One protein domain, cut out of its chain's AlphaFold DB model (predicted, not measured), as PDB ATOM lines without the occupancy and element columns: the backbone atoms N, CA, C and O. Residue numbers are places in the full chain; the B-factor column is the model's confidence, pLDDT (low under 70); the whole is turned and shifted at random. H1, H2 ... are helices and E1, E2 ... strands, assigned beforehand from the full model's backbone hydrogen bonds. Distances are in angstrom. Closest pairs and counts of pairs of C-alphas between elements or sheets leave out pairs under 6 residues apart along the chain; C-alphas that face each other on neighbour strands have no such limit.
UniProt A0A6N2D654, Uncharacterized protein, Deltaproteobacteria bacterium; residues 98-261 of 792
ATOM      1  N   SER A  98     112.909  44.378  95.964       95.00
ATOM      2  CA  SER A  98     113.880  45.385  95.522       95.00
ATOM      3  C   SER A  98     113.955  45.467  94.000       95.00
ATOM      4  O   SER A  98     113.659  44.506  93.289       95.00
ATOM      5  N   LEU A  99     114.399  46.612  93.496       95.69
ATOM      6  CA  LEU A  99     114.577  46.881  92.074       95.69
ATOM      7  C   LEU A  99     115.946  47.510  91.830       95.69
ATOM      8  O   LEU A  99     116.334  48.436  92.543       95.69
ATOM      9  N   GLN A 100     116.654  47.031  90.808       95.25
ATOM     10  CA  GLN A 100     117.935  47.572  90.376       95.25
ATOM     11  C   GLN A 100     117.943  47.992  88.904       95.25
ATOM     12  O   GLN A 100     117.263  47.401  88.065       95.25
ATOM     13  N   TRP A 101     118.743  49.013  88.597       93.06
ATOM     14  CA  TRP A 101     119.031  49.468  87.234       93.06
ATOM     15  C   TRP A 101     120.328  50.276  87.186       93.06
ATOM     16  O   TRP A 101     120.890  50.664  88.214       93.06
ATOM     17  N   ARG A 102     120.783  50.603  85.976       90.62
ATOM     18  CA  ARG A 102     121.845  51.582  85.739       90.62
ATOM     19  C   ARG A 102     121.328  52.715  84.864       90.62
ATOM     20  O   ARG A 102     120.844  52.489  83.762       90.62
ATOM     21  N   SER A 103     121.445  53.945  85.365       87.69
ATOM     22  CA  SER A 103     120.988  55.142  84.645       87.69
ATOM     23  C   SER A 103     122.081  55.659  83.718       87.69
ATOM     24  O   SER A 103     123.200  55.902  84.175       87.69
ATOM     25  N   LEU A 104     121.756  55.858  82.441       85.38
ATOM     26  CA  LEU A 104     122.650  56.380  81.408       85.38
ATOM     27  C   LEU A 104     121.996  57.559  80.678       85.38
ATOM     28  O   LEU A 104     120.774  57.619  80.549       85.38
ATOM     29  N   PHE A 105     122.805  58.472  80.143       79.88
ATOM     30  CA  PHE A 105     122.329  59.393  79.107       79.88
ATOM     31  C   PHE A 105     122.349  58.680  77.747       79.88
ATOM     32  O   PHE A 105     123.218  57.855  77.487       79.88
ATOM     33  N   GLY A 106     121.407  58.973  76.850       66.75
ATOM     34  CA  GLY A 106     121.495  58.496  75.462       66.75
ATOM     35  C   GLY A 106     122.713  59.076  74.713       66.75
ATOM     36  O   GLY A 106     123.294  60.081  75.121       66.75
ATOM     37  N   SER A 107     123.090  58.490  73.572       60.12
ATOM     38  CA  SER A 107     124.227  58.964  72.752       60.12
ATOM     39  C   SER A 107     124.034  60.373  72.151       60.12
ATOM     40  O   SER A 107     125.018  61.029  71.808       60.12
ATOM     41  N   ASN A 108     122.791  60.873  72.104       55.03
ATOM     42  CA  ASN A 108     122.392  62.089  71.385       55.03
ATOM     43  C   ASN A 108     121.880  63.248  72.261       55.03
ATOM     44  O   ASN A 108     121.463  64.272  71.722       55.03
ATOM     45  N   VAL A 109     121.944  63.154  73.596       55.41
ATOM     46  CA  VAL A 109     121.355  64.177  74.492       55.41
ATOM     47  C   VAL A 109     121.986  65.583  74.285       55.41
ATOM     48  O   VAL A 109     121.368  66.605  74.570       55.41
ATOM     49  N   GLN A 110     123.184  65.668  73.689       49.25
ATOM     50  CA  GLN A 110     123.877  66.936  73.405       49.25
ATOM     51  C   GLN A 110     123.676  67.530  71.995       49.25
ATOM     52  O   GLN A 110     124.150  68.640  71.771       49.25
ATOM     53  N   GLN A 111     123.056  66.835  71.030       47.31
ATOM     54  CA  GLN A 111     123.225  67.196  69.605       47.31
ATOM     55  C   GLN A 111     122.001  67.802  68.894       47.31
ATOM     56  O   GLN A 111     122.154  68.276  67.773       47.31
ATOM     57  N   GLY A 112     120.815  67.829  69.515       45.56
ATOM     58  CA  GLY A 112     119.577  68.244  68.832       45.56
ATOM     59  C   GLY A 112     119.109  69.686  69.069       45.56
ATOM     60  O   GLY A 112     118.423  70.240  68.218       45.56
ATOM     61  N   SER A 113     119.455  70.309  70.204       48.06
ATOM     62  CA  SER A 113     118.983  71.657  70.556       48.06
ATOM     63  C   SER A 113     119.973  72.383  71.483       48.06
ATOM     64  O   SER A 113     120.555  71.753  72.370       48.06
ATOM     65  N   PRO A 114     120.159  73.710  71.347       49.12
ATOM     66  CA  PRO A 114     120.942  74.523  72.287       49.12
ATOM     67  C   PRO A 114     120.475  74.368  73.741       49.12
ATOM     68  O   PRO A 114     121.285  74.417  74.667       49.12
ATOM     69  N   TRP A 115     119.176  74.122  73.922       50.78
ATOM     70  CA  TRP A 115     118.544  73.872  75.209       50.78
ATOM     71  C   TRP A 115     119.024  72.571  75.872       50.78
ATOM     72  O   TRP A 115     119.463  72.585  77.023       50.78
ATOM     73  N   SER A 116     119.034  71.456  75.126       56.09
ATOM     74  CA  SER A 116     119.439  70.141  75.643       56.09
ATOM     75  C   SER A 116     120.907  70.137  76.078       56.09
ATOM     76  O   SER A 116     121.275  69.517  77.076       56.09
ATOM     77  N   GLY A 117     121.746  70.918  75.389       59.28
ATOM     78  CA  GLY A 117     123.126  71.174  75.787       59.28
ATOM     79  C   GLY A 117     123.250  71.828  77.168       59.28
ATOM     80  O   GLY A 117     124.150  71.455  77.918       59.28
ATOM     81  N   GLN A 118     122.354  72.747  77.544       58.22
ATOM     82  CA  GLN A 118     122.391  73.404  78.856       58.22
ATOM     83  C   GLN A 118     121.932  72.496  79.991       58.22
ATOM     84  O   GLN A 118     122.591  72.459  81.029       58.22
ATOM     85  N   VAL A 119     120.834  71.763  79.791       62.47
ATOM     86  CA  VAL A 119     120.332  70.823  80.801       62.47
ATOM     87  C   VAL A 119     121.385  69.736  81.052       62.47
ATOM     88  O   VAL A 119     121.780  69.501  82.187       62.47
ATOM     89  N   VAL A 120     121.970  69.155  79.997       63.19
ATOM     90  CA  VAL A 120     123.023  68.133  80.148       63.19
ATOM     91  C   VAL A 120     124.303  68.691  80.758       63.19
ATOM     92  O   VAL A 120     124.932  68.005  81.561       63.19
ATOM     93  N   GLN A 121     124.725  69.907  80.388       60.50
ATOM     94  CA  GLN A 121     125.902  70.531  80.999       60.50
ATOM     95  C   GLN A 121     125.681  70.791  82.494       60.50
ATOM     96  O   GLN A 121     126.570  70.480  83.280       60.50
ATOM     97  N   GLY A 122     124.501  71.268  82.904       58.84
ATOM     98  CA  GLY A 122     124.161  71.411  84.322       58.84
ATOM     99  C   GLY A 122     124.294  70.085  85.073       58.84
ATOM    100  O   GLY A 122     125.013  69.996  86.065       58.84
ATOM    101  N   VAL A 123     123.716  69.000  84.549       62.59
ATOM    102  CA  VAL A 123     123.760  67.689  85.227       62.59
ATOM    103  C   VAL A 123     125.152  67.050  85.230       62.59
ATOM    104  O   VAL A 123     125.552  66.435  86.220       62.59
ATOM    105  N   ALA A 124     125.909  67.175  84.137       57.25
ATOM    106  CA  ALA A 124     127.228  66.555  84.013       57.25
ATOM    107  C   ALA A 124     128.285  67.196  84.931       57.25
ATOM    108  O   ALA A 124     129.261  66.524  85.273       57.25
ATOM    109  N   TRP A 125     128.099  68.464  85.320       53.91
ATOM    110  CA  TRP A 125     129.108  69.246  86.040       53.91
ATOM    111  C   TRP A 125     128.678  69.717  87.439       53.91
ATOM    112  O   TRP A 125     129.556  69.859  88.290       53.91
ATOM    113  N   ASP A 126     127.379  69.889  87.721       54.28
ATOM    114  CA  ASP A 126     126.916  70.462  88.998       54.28
ATOM    115  C   ASP A 126     126.595  69.418  90.082       54.28
ATOM    116  O   ASP A 126     126.510  69.770  91.257       54.28
ATOM    117  N   GLY A 127     126.446  68.134  89.728       58.19
ATOM    118  CA  GLY A 127     126.323  67.008  90.674       58.19
ATOM    119  C   GLY A 127     125.063  66.975  91.558       58.19
ATOM    120  O   GLY A 127     124.839  65.980  92.242       58.19
ATOM    121  N   ASP A 128     124.234  68.017  91.525       67.50
ATOM    122  CA  ASP A 128     123.024  68.184  92.332       67.50
ATOM    123  C   ASP A 128     121.771  67.974  91.470       67.50
ATOM    124  O   ASP A 128     121.136  68.916  90.998       67.50
ATOM    125  N   SER A 129     121.433  66.726  91.156       76.19
ATOM    126  CA  SER A 129     120.173  66.389  90.473       76.19
ATOM    127  C   SER A 129     119.722  64.996  90.907       76.19
ATOM    128  O   SER A 129     120.310  64.000  90.451       76.19
ATOM    129  N   PRO A 130     118.777  64.899  91.859       86.69
ATOM    130  CA  PRO A 130     118.323  63.630  92.375       86.69
ATOM    131  C   PRO A 130     117.530  62.858  91.322       86.69
ATOM    132  O   PRO A 130     116.970  63.412  90.376       86.69
ATOM    133  N   LEU A 131     117.544  61.540  91.483       90.50
ATOM    134  CA  LEU A 131     116.762  60.639  90.656       90.50
ATOM    135  C   LEU A 131     115.446  60.386  91.386       90.50
ATOM    136  O   LEU A 131     115.462  60.080  92.577       90.50
ATOM    137  N   VAL A 132     114.329  60.506  90.689       94.12
ATOM    138  CA  VAL A 132     113.001  60.233  91.231       94.12
ATOM    139  C   VAL A 132     112.474  58.965  90.577       94.12
ATOM    140  O   VAL A 132     112.580  58.774  89.364       94.12
ATOM    141  N   PHE A 133     111.946  58.076  91.410       94.31
ATOM    142  CA  PHE A 133     111.397  56.790  91.014       94.31
ATOM    143  C   PHE A 133     109.885  56.782  91.231       94.31
ATOM    144  O   PHE A 133     109.401  57.183  92.295       94.31
ATOM    145  N   MET A 134     109.159  56.285  90.230       96.00
ATOM    146  CA  MET A 134     107.715  56.096  90.255       96.00
ATOM    147  C   MET A 134     107.351  54.629  90.001       96.00
ATOM    148  O   MET A 134     107.860  54.005  89.068       96.00
ATOM    149  N   LEU A 135     106.417  54.119  90.805       96.06
ATOM    150  CA  LEU A 135     105.739  52.838  90.620       96.06
ATOM    151  C   LEU A 135     104.274  53.106  90.263       96.06
ATOM    152  O   LEU A 135     103.583  53.822  90.988       96.06
ATOM    153  N   CYS A 136     103.792  52.510  89.180       96.00
ATOM    154  CA  CYS A 136     102.473  52.778  88.610       96.00
ATOM    155  C   CYS A 136     101.729  51.460  88.360       96.00
ATOM    156  O   CYS A 136     102.346  50.401  88.200       96.00
ATOM    157  N   ALA A 137     100.398  51.522  88.324       96.25
ATOM    158  CA  ALA A 137      99.576  50.370  87.966       96.25
ATOM    159  C   ALA A 137      99.845  49.939  86.512       96.25
ATOM    160  O   ALA A 137     100.220  50.756  85.672       96.25
ATOM    161  N   THR A 138      99.636  48.660  86.195       96.12
ATOM    162  CA  THR A 138      99.892  48.104  84.851       96.12
ATOM    163  C   THR A 138      99.056  48.734  83.738       96.12
ATOM    164  O   THR A 138      99.449  48.726  82.575       96.12
ATOM    165  N   GLU A 139      97.905  49.282  84.104       94.25
ATOM    166  CA  GLU A 139      96.956  49.980  83.249       94.25
ATOM    167  C   GLU A 139      97.228  51.491  83.133       94.25
ATOM    168  O   GLU A 139      96.675  52.132  82.242       94.25
ATOM    169  N   ASP A 140      98.092  52.058  83.982       91.94
ATOM    170  CA  ASP A 140      98.447  53.483  83.992       91.94
ATOM    171  C   ASP A 140      99.805  53.710  83.313       91.94
ATOM    172  O   ASP A 140     100.832  53.957  83.951       91.94
ATOM    173  N   ALA A 141      99.810  53.612  81.982       88.88
ATOM    174  CA  ALA A 141     101.013  53.770  81.161       88.88
ATOM    175  C   ALA A 141     101.660  55.164  81.255       88.88
ATOM    176  O   ALA A 141     102.846  55.319  80.970       88.88
ATOM    177  N   THR A 142     100.886  56.172  81.655       88.00
ATOM    178  CA  THR A 142     101.339  57.553  81.864       88.00
ATOM    179  C   THR A 142     101.792  57.821  83.288       88.00
ATOM    180  O   THR A 142     102.227  58.928  83.576       88.00
ATOM    181  N   CYS A 143     101.651  56.858  84.200       91.69
ATOM    182  CA  CYS A 143     101.852  57.070  85.627       91.69
ATOM    183  C   CYS A 143     101.130  58.321  86.162       91.69
ATOM    184  O   CYS A 143     101.706  59.109  86.912       91.69
ATOM    185  N   ALA A 144      99.895  58.554  85.718       91.00
ATOM    186  CA  ALA A 144      99.133  59.731  86.105       91.00
ATOM    187  C   ALA A 144      98.735  59.709  87.588       91.00
ATOM    188  O   ALA A 144      98.552  60.746  88.219       91.00
ATOM    189  N   SER A 145      98.608  58.518  88.169       93.38
ATOM    190  CA  SER A 145      98.340  58.317  89.592       93.38
ATOM    191  C   SER A 145      99.345  57.310  90.156       93.38
ATOM    192  O   SER A 145      99.015  56.131  90.315       93.38
ATOM    193  N   PRO A 146     100.591  57.740  90.438       93.56
ATOM    194  CA  PRO A 146     101.625  56.837  90.922       93.56
ATOM    195  C   PRO A 146     101.201  56.188  92.245       93.56
ATOM    196  O   PRO A 146     100.770  56.859  93.182       93.56
ATOM    197  N   ILE A 147     101.378  54.869  92.337       94.69
ATOM    198  CA  ILE A 147     101.195  54.093  93.574       94.69
ATOM    199  C   ILE A 147     102.259  54.503  94.596       94.69
ATOM    200  O   ILE A 147     101.988  54.615  95.794       94.69
ATOM    201  N   LEU A 148     103.482  54.716  94.112       93.44
ATOM    202  CA  LEU A 148     104.612  55.203  94.884       93.44
ATOM    203  C   LEU A 148     105.389  56.202  94.035       93.44
ATOM    204  O   LEU A 148     105.709  55.918  92.885       93.44
ATOM    205  N   ILE A 149     105.742  57.333  94.628       93.94
ATOM    206  CA  ILE A 149     106.692  58.287  94.071       93.94
ATOM    207  C   ILE A 149     107.627  58.739  95.183       93.94
ATOM    208  O   ILE A 149     107.173  59.138  96.258       93.94
ATOM    209  N   ARG A 150     108.938  58.645  94.951       92.62
ATOM    210  CA  ARG A 150     109.929  59.203  95.871       92.62
ATOM    211  C   ARG A 150     111.274  59.429  95.211       92.62
ATOM    212  O   ARG A 150     111.637  58.793  94.223       92.62
ATOM    213  N   GLU A 151     112.042  60.287  95.853       92.56
ATOM    214  CA  GLU A 151     113.454  60.457  95.571       92.56
ATOM    215  C   GLU A 151     114.257  59.195  95.939       92.56
ATOM    216  O   GLU A 151     114.006  58.537  96.958       92.56
ATOM    217  N   VAL A 152     115.227  58.861  95.093       91.25
ATOM    218  CA  VAL A 152     116.239  57.828  95.326       91.25
ATOM    219  C   VAL A 152     117.337  58.416  96.203       91.25
ATOM    220  O   VAL A 152     117.906  59.462  95.877       91.25
ATOM    221  N   THR A 153     117.686  57.734  97.293       89.19
ATOM    222  CA  THR A 153     118.732  58.235  98.192       89.19
ATOM    223  C   THR A 153     120.127  58.122  97.573       89.19
ATOM    224  O   THR A 153     120.374  57.391  96.609       89.19
ATOM    225  N   THR A 154     121.099  58.833  98.148       81.62
ATOM    226  CA  THR A 154     122.491  58.768  97.674       81.62
ATOM    227  C   THR A 154     123.085  57.364  97.851       81.62
ATOM    228  O   THR A 154     123.845  56.900  96.997       81.62
ATOM    229  N   GLU A 155     122.729  56.666  98.933       84.38
ATOM    230  CA  GLU A 155     123.151  55.287  99.192       84.38
ATOM    231  C   GLU A 155     122.553  54.315  98.171       84.38
ATOM    232  O   GLU A 155     123.286  53.504  97.605       84.38
ATOM    233  N   GLU A 156     121.251  54.433  97.893       88.50
ATOM    234  CA  GLU A 156     120.555  53.619  96.890       88.50
ATOM    235  C   GLU A 156     121.162  53.828  95.500       88.50
ATOM    236  O   GLU A 156     121.415  52.862  94.781       88.50
ATOM    237  N   ARG A 157     121.478  55.079  95.141       83.69
ATOM    238  CA  ARG A 157     122.073  55.452  93.851       83.69
ATOM    239  C   ARG A 157     123.521  54.992  93.686       83.69
ATOM    240  O   ARG A 157     123.981  54.831  92.567       83.69
ATOM    241  N   THR A 158     124.283  54.818  94.762       76.06
ATOM    242  CA  THR A 158     125.703  54.412  94.681       76.06
ATOM    243  C   THR A 158     125.928  52.949  95.053       76.06
ATOM    244  O   THR A 158     127.078  52.511  95.206       76.06
ATOM    245  N   ALA A 159     124.846  52.175  95.158       71.69
ATOM    246  CA  ALA A 159     124.877  50.758  95.472       71.69
ATOM    247  C   ALA A 159     125.859  50.014  94.544       71.69
ATOM    248  O   ALA A 159     125.776  50.063  93.320       71.69
ATOM    249  N   GLY A 160     126.852  49.343  95.138       66.19
ATOM    250  CA  GLY A 160     127.883  48.613  94.387       66.19
ATOM    251  C   GLY A 160     129.097  49.437  93.928       66.19
ATOM    252  O   GLY A 160     129.929  48.904  93.197       66.19
ATOM    253  N   GLY A 161     129.257  50.692  94.373       67.62
ATOM    254  CA  GLY A 161     130.476  51.487  94.151       67.62
ATOM    255  C   GLY A 161     130.631  52.048  92.732       67.62
ATOM    256  O   GLY A 161     131.756  52.227  92.262       67.62
ATOM    257  N   GLY A 162     129.510  52.280  92.040       61.19
ATOM    258  CA  GLY A 162     129.465  52.817  90.677       61.19
ATOM    259  C   GLY A 162     129.895  54.285  90.559       61.19
ATOM    260  O   GLY A 162     130.162  54.970  91.547       61.19
ATOM    261  N   PHE A 163     129.957  54.785  89.322       63.59
ATOM    262  CA  PHE A 163     130.239  56.199  89.065       63.59
ATOM    263  C   PHE A 163     129.101  57.073  89.620       63.59
ATOM    264  O   PHE A 163     127.944  56.783  89.334       63.59
ATOM    265  N   PRO A 164     129.384  58.151  90.376       68.25
ATOM    266  CA  PRO A 164     128.328  58.976  90.976       68.25
ATOM    267  C   PRO A 164     127.545  59.795  89.934       68.25
ATOM    268  O   PRO A 164     126.397  60.176  90.162       68.25
ATOM    269  N   LEU A 165     128.160  60.048  88.775       74.06
ATOM    270  CA  LEU A 165     127.592  60.834  87.685       74.06
ATOM    271  C   LEU A 165     126.991  59.924  86.615       74.06
ATOM    272  O   LEU A 165     127.589  58.918  86.238       74.06
ATOM    273  N   ILE A 166     125.834  60.324  86.092       79.62
ATOM    274  CA  ILE A 166     125.227  59.712  84.907       79.62
ATOM    275  C   ILE A 166     125.982  60.239  83.681       79.62
ATOM    276  O   ILE A 166     126.249  61.436  83.577       79.62
ATOM    277  N   GLN A 167     126.386  59.350  82.779       76.56
ATOM    278  CA  GLN A 167     127.132  59.657  81.556       76.56
ATOM    279  C   GLN A 167     126.512  58.902  80.368       76.56
ATOM    280  O   GLN A 167     125.726  57.975  80.572       76.56
ATOM    281  N   PRO A 168     126.884  59.237  79.117       75.94
ATOM    282  CA  PRO A 168     126.336  58.563  77.937       75.94
ATOM    283  C   PRO A 168     126.559  57.040  77.878       75.94
ATOM    284  O   PRO A 168     125.824  56.318  77.217       75.94
ATOM    285  N   SER A 169     127.610  56.538  78.528       76.19
ATOM    286  CA  SER A 169     128.014  55.123  78.460       76.19
ATOM    287  C   SER A 169     128.394  54.513  79.810       76.19
ATOM    288  O   SER A 169     128.858  53.375  79.874       76.19
ATOM    289  N   SER A 170     128.234  55.262  80.900       79.12
ATOM    290  CA  SER A 170     128.484  54.784  82.262       79.12
ATOM    291  C   SER A 170     127.619  55.554  83.255       79.12
ATOM    292  O   SER A 170     127.182  56.663  82.970       79.12
ATOM    293  N   GLY A 171     127.349  54.971  84.414       81.81
ATOM    294  CA  GLY A 171     126.523  55.624  85.416       81.81
ATOM    295  C   GLY A 171     126.415  54.819  86.706       81.81
ATOM    296  O   GLY A 171     126.952  53.705  86.779       81.81
ATOM    297  N   PRO A 172     125.746  55.388  87.717       84.00
ATOM    298  CA  PRO A 172     125.494  54.719  88.981       84.00
ATOM    299  C   PRO A 172     124.559  53.518  88.803       84.00
ATOM    300  O   PRO A 172     123.537  53.622  88.118       84.00
ATOM    301  N   THR A 173     124.883  52.403  89.462       88.88
ATOM    302  CA  THR A 173     123.910  51.331  89.705       88.88
ATOM    303  C   THR A 173     123.034  51.756  90.872       88.88
ATOM    304  O   THR A 173     123.537  52.021  91.960       88.88
ATOM    305  N   THR A 174     121.731  51.829  90.633       91.69
ATOM    306  CA  THR A 174     120.737  52.179  91.642       91.69
ATOM    307  C   THR A 174     120.028  50.923  92.114       91.69
ATOM    308  O   THR A 174     119.656  50.097  91.284       91.69
ATOM    309  N   VAL A 175     119.847  50.783  93.427       94.38
ATOM    310  CA  VAL A 175     119.050  49.716  94.042       94.38
ATOM    311  C   VAL A 175     118.089  50.351  95.040       94.38
ATOM    312  O   VAL A 175     118.533  50.882  96.052       94.38
ATOM    313  N   VAL A 176     116.791  50.291  94.759       94.00
ATOM    314  CA  VAL A 176     115.723  50.743  95.666       94.00
ATOM    315  C   VAL A 176     115.035  49.530  96.281       94.00
ATOM    316  O   VAL A 176     114.720  48.561  95.586       94.00
ATOM    317  N   GLY A 177     114.836  49.582  97.594       92.38
ATOM    318  CA  GLY A 177     114.176  48.535  98.372       92.38
ATOM    319  C   GLY A 177     112.822  48.972  98.923       92.38
ATOM    320  O   GLY A 177     112.295  50.029  98.561       92.38
ATOM    321  N   ASP A 178     112.296  48.143  99.825       92.25
ATOM    322  CA  ASP A 178     111.029  48.333 100.537       92.25
ATOM    323  C   ASP A 178     109.801  48.439  99.609       92.25
ATOM    324  O   ASP A 178     108.820  49.128  99.905       92.25
ATOM    325  N   LEU A 179     109.859  47.762  98.456       94.38
ATOM    326  CA  LEU A 179     108.819  47.820  97.432       94.38
ATOM    327  C   LEU A 179     107.772  46.711  97.625       94.38
ATOM    328  O   LEU A 179     108.120  45.591  98.007       94.38
ATOM    329  N   PRO A 180     106.490  46.976  97.318       94.88
ATOM    330  CA  PRO A 180     105.458  45.947  97.349       94.88
ATOM    331  C   PRO A 180     105.681  44.914  96.234       94.88
ATOM    332  O   PRO A 180     105.992  45.270  95.097       94.88
ATOM    333  N   ALA A 181     105.468  43.631  96.531       95.12
ATOM    334  CA  ALA A 181     105.416  42.597  95.500       95.12
ATOM    335  C   ALA A 181     104.216  42.813  94.554       95.12
ATOM    336  O   ALA A 181     103.179  43.349  94.955       95.12
ATOM    337  N   GLY A 182     104.345  42.401  93.293       95.25
ATOM    338  CA  GLY A 182     103.308  42.565  92.271       95.25
ATOM    339  C   GLY A 182     103.860  42.868  90.880       95.25
ATOM    340  O   GLY A 182     105.069  42.864  90.659       95.25
ATOM    341  N   GLU A 183     102.959  43.123  89.938       97.19
ATOM    342  CA  GLU A 183     103.296  43.592  88.592       97.19
ATOM    343  C   GLU A 183     103.024  45.090  88.496       97.19
ATOM    344  O   GLU A 183     101.962  45.556  88.912       97.19
ATOM    345  N   TYR A 184     103.987  45.836  87.962       97.00
ATOM    346  CA  TYR A 184     103.946  47.293  87.927       97.00
ATOM    347  C   TYR A 184     104.563  47.843  86.647       97.00
ATOM    348  O   TYR A 184     105.321  47.169  85.945       97.00
ATOM    349  N   LEU A 185     104.273  49.113  86.391       96.31
ATOM    350  CA  LEU A 185     105.047  49.957  85.497       96.31
ATOM    351  C   LEU A 185     105.986  50.842  86.316       96.31
ATOM    352  O   LEU A 185     105.649  51.280  87.414       96.31
ATOM    353  N   VAL A 186     107.170  51.097  85.769       95.62
ATOM    354  CA  VAL A 186     108.183  51.966  86.368       95.62
ATOM    355  C   VAL A 186     108.435  53.153  85.454       95.62
ATOM    356  O   VAL A 186     108.632  52.968  84.252       95.62
ATOM    357  N   MET A 187     108.482  54.351  86.039       94.81
ATOM    358  CA  MET A 187     109.012  55.567  85.419       94.81
ATOM    359  C   MET A 187     110.136  56.132  86.287       94.81
ATOM    360  O   MET A 187     110.075  56.096  87.516       94.81
ATOM    361  N   ILE A 188     111.181  56.637  85.638       93.62
ATOM    362  CA  ILE A 188     112.334  57.240  86.298       93.62
ATOM    363  C   ILE A 188     112.637  58.554  85.595       93.62
ATOM    364  O   ILE A 188     112.732  58.600  84.369       93.62
ATOM    365  N   PHE A 189     112.824  59.613  86.369       91.75
ATOM    366  CA  PHE A 189     113.256  60.901  85.848       91.75
ATOM    367  C   PHE A 189     114.260  61.553  86.789       91.75
ATOM    368  O   PHE A 189     114.415  61.174  87.950       91.75
ATOM    369  N   LEU A 190     114.999  62.504  86.246       89.44
ATOM    370  CA  LEU A 190     115.988  63.285  86.956       89.44
ATOM    371  C   LEU A 190     115.420  64.680  87.186       89.44
ATOM    372  O   LEU A 190     115.159  65.389  86.216       89.44
ATOM    373  N   ASP A 191     115.259  65.039  88.459       88.38
ATOM    374  CA  ASP A 191     114.814  66.366  88.876       88.38
ATOM    375  C   ASP A 191     116.004  67.328  88.793       88.38
ATOM    376  O   ASP A 191     117.022  67.194  89.487       88.38
ATOM    377  N   HIS A 192     115.936  68.263  87.861       82.19
ATOM    378  CA  HIS A 192     117.053  69.120  87.518       82.19
ATOM    379  C   HIS A 192     117.192  70.274  88.509       82.19
ATOM    380  O   HIS A 192     116.220  70.842  88.994       82.19
ATOM    381  N   ARG A 193     118.423  70.724  88.777       77.44
ATOM    382  CA  ARG A 193     118.645  71.852  89.697       77.44
ATOM    383  C   ARG A 193     117.866  73.115  89.315       77.44
ATOM    384  O   ARG A 193     117.297  73.758  90.185       77.44
ATOM    385  N   ARG A 194     117.804  73.454  88.021       74.38
ATOM    386  CA  ARG A 194     117.020  74.611  87.537       74.38
ATOM    387  C   ARG A 194     115.521  74.463  87.785       74.38
ATOM    388  O   ARG A 194     114.895  75.475  88.063       74.38
ATOM    389  N   SER A 195     114.985  73.242  87.719       77.69
ATOM    390  CA  SER A 195     113.598  72.967  88.106       77.69
ATOM    391  C   SER A 195     113.373  73.413  89.549       77.69
ATOM    392  O   SER A 195     112.565  74.297  89.831       77.69
ATOM    393  N   ARG A 196     114.204  72.903  90.464       82.31
ATOM    394  CA  ARG A 196     114.121  73.225  91.894       82.31
ATOM    395  C   ARG A 196     114.366  74.697  92.207       82.31
ATOM    396  O   ARG A 196     113.610  75.277  92.980       82.31
ATOM    397  N   ASP A 197     115.385  75.307  91.602       78.62
ATOM    398  CA  ASP A 197     115.720  76.725  91.797       78.62
ATOM    399  C   ASP A 197     114.580  77.645  91.311       78.62
ATOM    400  O   ASP A 197     114.382  78.725  91.869       78.62
ATOM    401  N   ALA A 198     113.806  77.209  90.311       72.12
ATOM    402  CA  ALA A 198     112.611  77.894  89.822       72.12
ATOM    403  C   ALA A 198     111.334  77.573  90.629       72.12
ATOM    404  O   ALA A 198     110.277  78.128  90.346       72.12
ATOM    405  N   GLY A 199     111.419  76.707  91.645       81.62
ATOM    406  CA  GLY A 199     110.277  76.288  92.460       81.62
ATOM    407  C   GLY A 199     109.455  75.140  91.867       81.62
ATOM    408  O   GLY A 199     108.409  74.810  92.420       81.62
ATOM    409  N   PHE A 200     109.934  74.491  90.805       84.06
ATOM    410  CA  PHE A 200     109.253  73.403  90.092       84.06
ATOM    411  C   PHE A 200     109.752  71.999  90.458       84.06
ATOM    412  O   PHE A 200     109.529  71.058  89.707       84.06
ATOM    413  N   ALA A 201     110.413  71.845  91.612       88.44
ATOM    414  CA  ALA A 201     110.836  70.537  92.112       88.44
ATOM    415  C   ALA A 201     109.680  69.523  92.087       88.44
ATOM    416  O   ALA A 201     108.527  69.893  92.304       88.44
ATOM    417  N   TRP A 202     109.987  68.235  91.933       90.94
ATOM    418  CA  TRP A 202     108.954  67.193  91.853       90.94
ATOM    419  C   TRP A 202     108.026  67.126  93.080       90.94
ATOM    420  O   TRP A 202     106.904  66.635  93.018       90.94
ATOM    421  N   ASN A 203     108.501  67.591  94.233       90.94
ATOM    422  CA  ASN A 203     107.747  67.650  95.482       90.94
ATOM    423  C   ASN A 203     107.206  69.055  95.795       90.94
ATOM    424  O   ASN A 203     106.682  69.284  96.888       90.94
ATOM    425  N   SER A 204     107.332  69.993  94.857       86.69
ATOM    426  CA  SER A 204     106.695  71.301  94.913       86.69
ATOM    427  C   SER A 204     105.274  71.217  94.363       86.69
ATOM    428  O   SER A 204     105.020  70.580  93.348       86.69
ATOM    429  N   GLY A 205     104.336  71.920  94.997       77.88
ATOM    430  CA  GLY A 205     103.004  72.140  94.429       77.88
ATOM    431  C   GLY A 205     103.042  73.280  93.416       77.88
ATOM    432  O   GLY A 205     102.718  74.409  93.776       77.88
ATOM    433  N   PHE A 206     103.488  73.008  92.189       76.31
ATOM    434  CA  PHE A 206     103.430  73.969  91.086       76.31
ATOM    435  C   PHE A 206     102.184  73.750  90.216       76.31
ATOM    436  O   PHE A 206     101.633  72.655  90.167       76.31
ATOM    437  N   GLU A 207     101.738  74.793  89.516       72.31
ATOM    438  CA  GLU A 207     100.583  74.710  88.618       72.31
ATOM    439  C   GLU A 207     100.947  73.983  87.313       72.31
ATOM    440  O   GLU A 207     101.938  74.314  86.657       72.31
ATOM    441  N   THR A 208     100.155  72.974  86.947       74.25
ATOM    442  CA  THR A 208     100.227  72.256  85.668       74.25
ATOM    443  C   THR A 208      98.870  71.625  85.362       74.25
ATOM    444  O   THR A 208      98.142  71.242  86.282       74.25
ATOM    445  N   ARG A 209      98.518  71.504  84.077       73.38
ATOM    446  CA  ARG A 209      97.361  70.694  83.638       73.38
ATOM    447  C   ARG A 209      97.717  69.261  83.303       73.38
ATOM    448  O   ARG A 209      96.833  68.452  83.028       73.38
ATOM    449  N   GLU A 210      99.001  68.949  83.291       76.94
ATOM    450  CA  GLU A 210      99.442  67.610  82.989       76.94
ATOM    451  C   GLU A 210      99.113  66.675  84.143       76.94
ATOM    452  O   GLU A 210      99.586  66.844  85.264       76.94
ATOM    453  N   THR A 211      98.290  65.673  83.855       83.25
ATOM    454  CA  THR A 211      98.027  64.590  84.798       83.25
ATOM    455  C   THR A 211      99.057  63.481  84.675       83.25
ATOM    456  O   THR A 211      99.260  62.756  85.640       83.25
ATOM    457  N   ALA A 212      99.688  63.319  83.507       85.19
ATOM    458  CA  ALA A 212     100.733  62.326  83.306       85.19
ATOM    459  C   ALA A 212     101.898  62.558  84.281       85.19
ATOM    460  O   ALA A 212     102.173  63.676  84.714       85.19
ATOM    461  N   TRP A 213     102.555  61.467  84.669       90.25
ATOM    462  CA  TRP A 213     103.706  61.480  85.574       90.25
ATOM    463  C   TRP A 213     103.390  62.150  86.917       90.25
ATOM    464  O   TRP A 213     104.221  62.850  87.489       90.25
ATOM    465  N   GLY A 214     102.156  61.982  87.395       87.88
ATOM    466  CA  GLY A 214     101.632  62.610  88.605       87.88
ATOM    467  C   GLY A 214     101.562  64.140  88.564       87.88
ATOM    468  O   GLY A 214     101.334  64.736  89.613       87.88
ATOM    469  N   GLY A 215     101.795  64.775  87.410       87.31
ATOM    470  CA  GLY A 215     101.865  66.232  87.277       87.31
ATOM    471  C   GLY A 215     103.058  66.867  87.995       87.31
ATOM    472  O   GLY A 215     102.988  68.028  88.388       87.31
ATOM    473  N   VAL A 216     104.143  66.116  88.214       89.81
ATOM    474  CA  VAL A 216     105.293  66.588  89.009       89.81
ATOM    475  C   VAL A 216     106.581  66.786  88.217       89.81
ATOM    476  O   VAL A 216     107.607  67.144  88.787       89.81
ATOM    477  N   VAL A 217     106.564  66.530  86.913       87.44
ATOM    478  CA  VAL A 217     107.756  66.672  86.075       87.44
ATOM    479  C   VAL A 217     107.748  68.061  85.454       87.44
ATOM    480  O   VAL A 217     106.732  68.497  84.925       87.44
ATOM    481  N   SER A 218     108.860  68.783  85.548       82.44
ATOM    482  CA  SER A 218     109.026  70.122  84.984       82.44
ATOM    483  C   SER A 218     109.706  70.097  83.619       82.44
ATOM    484  O   SER A 218     110.298  69.102  83.208       82.44
ATOM    485  N   GLU A 219     109.715  71.244  82.948       74.38
ATOM    486  CA  GLU A 219     110.410  71.420  81.682       74.38
ATOM    487  C   GLU A 219     111.926  71.173  81.775       74.38
ATOM    488  O   GLU A 219     112.563  70.812  80.799       74.38
ATOM    489  N   TRP A 220     112.540  71.331  82.949       76.12
ATOM    490  CA  TRP A 220     113.985  71.134  83.098       76.12
ATOM    491  C   TRP A 220     114.373  69.679  83.368       76.12
ATOM    492  O   TRP A 220     115.566  69.365  83.354       76.12
ATOM    493  N   ASP A 221     113.396  68.808  83.608       82.75
ATOM    494  CA  ASP A 221     113.624  67.439  84.045       82.75
ATOM    495  C   ASP A 221     113.839  66.487  82.867       82.75
ATOM    496  O   ASP A 221     113.347  66.681  81.752       82.75
ATOM    497  N   ILE A 222     114.617  65.433  83.120       83.06
ATOM    498  CA  ILE A 222     114.979  64.449  82.094       83.06
ATOM    499  C   ILE A 222     114.376  63.102  82.457       83.06
ATOM    500  O   ILE A 222     114.756  62.490  83.455       83.06
ATOM    501  N   MET A 223     113.483  62.605  81.616       87.44
ATOM    502  CA  MET A 223     112.756  61.363  81.828       87.44
ATOM    503  C   MET A 223     113.365  60.188  81.064       87.44
ATOM    504  O   MET A 223     114.025  60.323  80.019       87.44
ATOM    505  N   MET A 224     113.100  59.002  81.601       89.50
ATOM    506  CA  MET A 224     113.314  57.730  80.935       89.50
ATOM    507  C   MET A 224     112.463  57.636  79.667       89.50
ATOM    508  O   MET A 224     111.291  58.006  79.634       89.50
ATOM    509  N   SER A 225     113.072  57.107  78.616       82.94
ATOM    510  CA  SER A 225     112.445  56.886  77.314       82.94
ATOM    511  C   SER A 225     112.834  55.497  76.787       82.94
ATOM    512  O   SER A 225     113.567  54.775  77.464       82.94
ATOM    513  N   ALA A 226     112.321  55.101  75.613       70.94
ATOM    514  CA  ALA A 226     112.518  53.782  74.999       70.94
ATOM    515  C   ALA A 226     113.969  53.256  75.091       70.94
ATOM    516  O   ALA A 226     114.922  54.020  75.203       70.94
ATOM    517  N   ASN A 227     114.184  51.947  74.982       62.84
ATOM    518  CA  ASN A 227     115.507  51.347  75.193       62.84
ATOM    519  C   ASN A 227     116.299  51.176  73.872       62.84
ATOM    520  O   ASN A 227     116.621  50.061  73.468       62.84
ATOM    521  N   GLU A 228     116.581  52.273  73.151       60.59
ATOM    522  CA  GLU A 228     117.341  52.239  71.882       60.59
ATOM    523  C   GLU A 228     118.556  53.170  71.917       60.59
ATOM    524  O   GLU A 228     118.407  54.385  71.958       60.59
ATOM    525  N   SER A 229     119.781  52.647  71.841       52.94
ATOM    526  CA  SER A 229     120.996  53.448  72.069       52.94
ATOM    527  C   SER A 229     121.269  54.566  71.042       52.94
ATOM    528  O   SER A 229     122.080  55.443  71.337       52.94
ATOM    529  N   ASN A 230     120.636  54.541  69.856       55.34
ATOM    530  CA  ASN A 230     121.022  55.341  68.674       55.34
ATOM    531  C   ASN A 230     119.861  56.096  67.990       55.34
ATOM    532  O   ASN A 230     119.944  56.383  66.798       55.34
ATOM    533  N   ALA A 231     118.762  56.373  68.689       53.88
ATOM    534  CA  ALA A 231     117.671  57.151  68.103       53.88
ATOM    535  C   ALA A 231     117.970  58.663  68.145       53.88
ATOM    536  O   ALA A 231     118.462  59.179  69.155       53.88
ATOM    537  N   ASP A 232     117.678  59.365  67.051       55.25
ATOM    538  CA  ASP A 232     117.732  60.827  66.965       55.25
ATOM    539  C   ASP A 232     116.425  61.445  67.509       55.25
ATOM    540  O   ASP A 232     115.345  60.888  67.312       55.25
ATOM    541  N   GLY A 233     116.513  62.604  68.174       59.44
ATOM    542  CA  GLY A 233     115.352  63.386  68.638       59.44
ATOM    543  C   GLY A 233     114.941  63.200  70.110       59.44
ATOM    544  O   GLY A 233     115.518  62.401  70.849       59.44
ATOM    545  N   ASN A 234     113.939  63.979  70.539       66.31
ATOM    546  CA  ASN A 234     113.335  63.916  71.877       66.31
ATOM    547  C   ASN A 234     112.264  62.813  71.918       66.31
ATOM    548  O   ASN A 234     111.080  63.075  71.718       66.31
ATOM    549  N   LEU A 235     112.681  61.557  72.080       72.19
ATOM    550  CA  LEU A 235     111.752  60.423  72.097       72.19
ATOM    551  C   LEU A 235     110.758  60.512  73.262       72.19
ATOM    552  O   LEU A 235     111.155  60.979  74.328       72.19
ATOM    553  N   PRO A 236     109.515  60.018  73.102       76.69
ATOM    554  CA  PRO A 236     108.505  60.095  74.150       76.69
ATOM    555  C   PRO A 236     108.953  59.348  75.419       76.69
ATOM    556  O   PRO A 236     109.703  58.361  75.320       76.69
ATOM    557  N   PRO A 237     108.500  59.793  76.603       82.94
ATOM    558  CA  PRO A 237     108.736  59.079  77.840       82.94
ATOM    559  C   PRO A 237     108.019  57.729  77.780       82.94
ATOM    560  O   PRO A 237     106.917  57.612  77.243       82.94
ATOM    561  N   GLN A 238     108.665  56.685  78.293       87.62
ATOM    562  CA  GLN A 238     108.124  55.329  78.233       87.62
ATOM    563  C   GLN A 238     108.368  54.596  79.546       87.62
ATOM    564  O   GLN A 238     109.510  54.465  79.983       87.62
ATOM    565  N   THR A 239     107.298  54.071  80.142       91.56
ATOM    566  CA  THR A 239     107.382  53.182  81.304       91.56
ATOM    567  C   THR A 239     107.895  51.795  80.929       91.56
ATOM    568  O   THR A 239     107.611  51.294  79.838       91.56
ATOM    569  N   VAL A 240     108.555  51.118  81.869       92.75
ATOM    570  CA  VAL A 240     108.983  49.718  81.719       92.75
ATOM    571  C   VAL A 240     108.212  48.829  82.690       92.75
ATOM    572  O   VAL A 240     108.063  49.171  83.861       92.75
ATOM    573  N   SER A 241     107.718  47.686  82.211       94.44
ATOM    574  CA  SER A 241     107.057  46.696  83.063       94.44
ATOM    575  C   SER A 241     108.056  45.949  83.940       94.44
ATOM    576  O   SER A 241     109.124  45.549  83.475       94.44
ATOM    577  N   VAL A 242     107.679  45.702  85.191       95.62
ATOM    578  CA  VAL A 242     108.469  44.929  86.148       95.62
ATOM    579  C   VAL A 242     107.572  44.019  86.980       95.62
ATOM    580  O   VAL A 242     106.455  44.384  87.344       95.62
ATOM    581  N   THR A 243     108.085  42.838  87.316       97.38
ATOM    582  CA  THR A 243     107.497  41.958  88.329       97.38
ATOM    583  C   THR A 243     108.384  41.998  89.566       97.38
ATOM    584  O   THR A 243     109.557  41.632  89.503       97.38
ATOM    585  N   LEU A 244     107.828  42.454  90.684       96.69
ATOM    586  CA  LEU A 244     108.492  42.531  91.980       96.69
ATOM    587  C   LEU A 244     108.066  41.347  92.848       96.69
ATOM    588  O   LEU A 244     106.877  41.049  92.976       96.69
ATOM    589  N   VAL A 245     109.045  40.679  93.454       96.25
ATOM    590  CA  VAL A 245     108.849  39.518  94.329       96.25
ATOM    591  C   VAL A 245     109.546  39.799  95.656       96.25
ATOM    592  O   VAL A 245     110.681  40.275  95.674       96.25
ATOM    593  N   ASP A 246     108.868  39.517  96.769       95.25
ATOM    594  CA  ASP A 246     109.427  39.734  98.106       95.25
ATOM    595  C   ASP A 246     110.747  38.976  98.288       95.25
ATOM    596  O   ASP A 246     110.845  37.790  97.967       95.25
ATOM    597  N   ASN A 247     111.735  39.635  98.897       94.56
ATOM    598  CA  ASN A 247     113.090  39.123  99.121       94.56
ATOM    599  C   ASN A 247     113.906  38.860  97.841       94.56
ATOM    600  O   ASN A 247     114.961  38.222  97.911       94.56
ATOM    601  N   GLU A 248     113.459  39.355  96.686       96.62
ATOM    602  CA  GLU A 248     114.203  39.313  95.429       96.62
ATOM    603  C   GLU A 248     114.528  40.726  94.924       96.62
ATOM    604  O   GLU A 248     113.862  41.709  95.259       96.62
ATOM    605  N   THR A 249     115.578  40.833  94.106       95.62
ATOM    606  CA  THR A 249     115.933  42.067  93.396       95.62
ATOM    607  C   THR A 249     115.681  41.877  91.907       95.62
ATOM    608  O   THR A 249     116.401  41.125  91.248       95.62
ATOM    609  N   ALA A 250     114.666  42.554  91.376       96.12
ATOM    610  CA  ALA A 250     114.422  42.619  89.939       96.12
ATOM    611  C   ALA A 250     115.443  43.552  89.269       96.12
ATOM    612  O   ALA A 250     115.831  44.557  89.858       96.12
ATOM    613  N   ASP A 251     115.875  43.240  88.046       94.75
ATOM    614  CA  ASP A 251     116.883  44.014  87.310       94.75
ATOM    615  C   ASP A 251     116.326  44.514  85.975       94.75
ATOM    616  O   ASP A 251     115.964  43.712  85.111       94.75
ATOM    617  N   LEU A 252     116.270  45.836  85.804       91.94
ATOM    618  CA  LEU A 252     115.857  46.481  84.551       91.94
ATOM    619  C   LEU A 252     117.015  46.647  83.559       91.94
ATOM    620  O   LEU A 252     116.786  46.972  82.393       91.94
ATOM    621  N   GLY A 253     118.256  46.435  83.997       91.38
ATOM    622  CA  GLY A 253     119.450  46.694  83.208       91.38
ATOM    623  C   GLY A 253     119.698  48.188  83.006       91.38
ATOM    624  O   GLY A 253     119.597  48.989  83.937       91.38
ATOM    625  N   ASP A 254     120.074  48.555  81.782       89.38
ATOM    626  CA  ASP A 254     120.329  49.944  81.413       89.38
ATOM    627  C   ASP A 254     119.023  50.667  81.086       89.38
ATOM    628  O   ASP A 254     118.224  50.198  80.271       89.38
ATOM    629  N   ILE A 255     118.853  51.840  81.695       88.69
ATOM    630  CA  ILE A 255     117.799  52.793  81.356       88.69
ATOM    631  C   ILE A 255     118.426  54.062  80.783       88.69
ATOM    632  O   ILE A 255     119.477  54.520  81.245       88.69
ATOM    633  N   PHE A 256     117.759  54.655  79.797       85.62
ATOM    634  CA  PHE A 256     118.236  55.860  79.131       85.62
ATOM    635  C   PHE A 256     117.363  57.060  79.494       85.62
ATOM    636  O   PHE A 256     116.188  57.116  79.131       85.62
ATOM    637  N   LEU A 257     117.965  58.040  80.171       83.94
ATOM    638  CA  LEU A 257     117.383  59.358  80.413       83.94
ATOM    639  C   LEU A 257     117.666  60.235  79.196       83.94
ATOM    640  O   LEU A 257     118.822  60.546  78.889       83.94
ATOM    641  N   ARG A 258     116.616  60.564  78.453       77.50
ATOM    642  CA  ARG A 258     116.748  61.263  77.165       77.50
ATOM    643  C   ARG A 258     115.506  62.008  76.713       77.50
ATOM    644  O   ARG A 258     115.610  62.763  75.752       77.50
ATOM    645  N   HIS A 259     114.367  61.769  77.358       78.88
ATOM    646  CA  HIS A 259     113.190  62.574  77.113       78.88
ATOM    647  C   HIS A 259     113.315  63.849  77.932       78.88
ATOM    648  O   HIS A 259     113.423  63.793  79.153       78.88
ATOM    649  N   PHE A 260     113.331  64.984  77.263       75.38
ATOM    650  CA  PHE A 260     113.176  66.260  77.918       75.38
ATOM    651  C   PHE A 260     111.704  66.584  77.999       75.38
ATOM    652  O   PHE A 260     111.026  66.638  76.967       75.38
ATOM    653  N   HIS A 261     111.241  66.756  79.223       75.19
ATOM    654  CA  HIS A 261     109.846  67.008  79.468       75.19
ATOM    655  C   HIS A 261     109.502  68.469  79.161       75.19
ATOM    656  O   HIS A 261     110.352  69.345  79.277       75.19
TER     657      HIS A 261
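This is residues 98 to 261 of the 792 residues of an uncharacterized protein of Deltaproteobacteria bacterium (UniProt A0A6N2D654). A strongly twisted sheet of eight strands folds over into a half-open, barrel-like body: E1, E4 and E8 make one wall, E2, E3, E5 and E7 the other, and E6 joins E5 to E8, while E3 and E4 stay apart. H1, with H3 near it, lies at one end, H2 is over E4, and long loops without named elements loop out round the body. The printed part has 164 residues, with four named helices and eight named strands in the order E1 H1 E2 E3 H2 E4 E5 H3 H4 E6 E7 E8. The class is mixed, with under half of the residues in named elements, and the branched sheet pairs antiparallel except for parallel E1 and E8. The whole is compact, with a radius of gyration of the C-alphas of 14.8 A and spans of 44 by 37 by 28 A.

E1, residues 98 to 105, has E4, residues 173 to 179, antiparallel on one side, with N 99 and O 176 2.9 A apart, within hydrogen-bond range. On the other side is E8, residues 249 to 260, parallel, with N 102 and O 253 2.9 A apart. H1, residues 114 to 126, is on the sheet; its closest C-alpha to E8 is Ser 116, 7.7 A from Phe 260. E2, residues 131 to 136, and E3, residues 148 to 151, form a hairpin, with N 133 and O 150 2.9 A apart. H2, residues 154 to 157, is on the sheet at a height of 6.5 A and only just over E4, on which 3 of its C-alphas fall. E5, residues 182 to 190, has three neighbours: antiparallel E2 on one side, with N 134 and O 187 2.9 A apart, and on the other side E6, residues 222 to 225, and E7, residues 240 to 244. N 190 and O 222 are 2.8 A apart, and N 184 and O 242 are 2.9 A apart. E6 is also antiparallel to E8, with N 223 and O 259 2.7 A apart. H3, residues 193 to 197, is not on the sheet and is close but not clearly touching H1, the closest C-alphas being Arg 193 and Gly 122 at 7.7 A. H4, residues 212 to 215, only grazes the sheet with residues 213 to 214. In H1 and H3 every O i to N i+4 pair is within hydrogen-bond range; H2 and H4 are too short for one.

E1 begins at C-alpha 98, (113.880, 45.385, 95.522), and is 23.2 A long. H1 is 18.2 A, E2 16.4 A, E4 17.3 A and E5 24.9 A long. E8 is 28.9 A long, bends by 58 degrees at residue 254, and ends at C-alpha 260, (113.176, 66.260, 77.918).

The C-alphas farthest apart, Pro 114 and Asn 247, are 45.1 A apart. The printed part has no cut. The long links are E2 to E3, H2 to E4, H3 to H4 and E6 to E7. The mean pLDDT of the printed part is 80.9; residues 106 to 128, 160 to 164 and 227 to 234 are under 70.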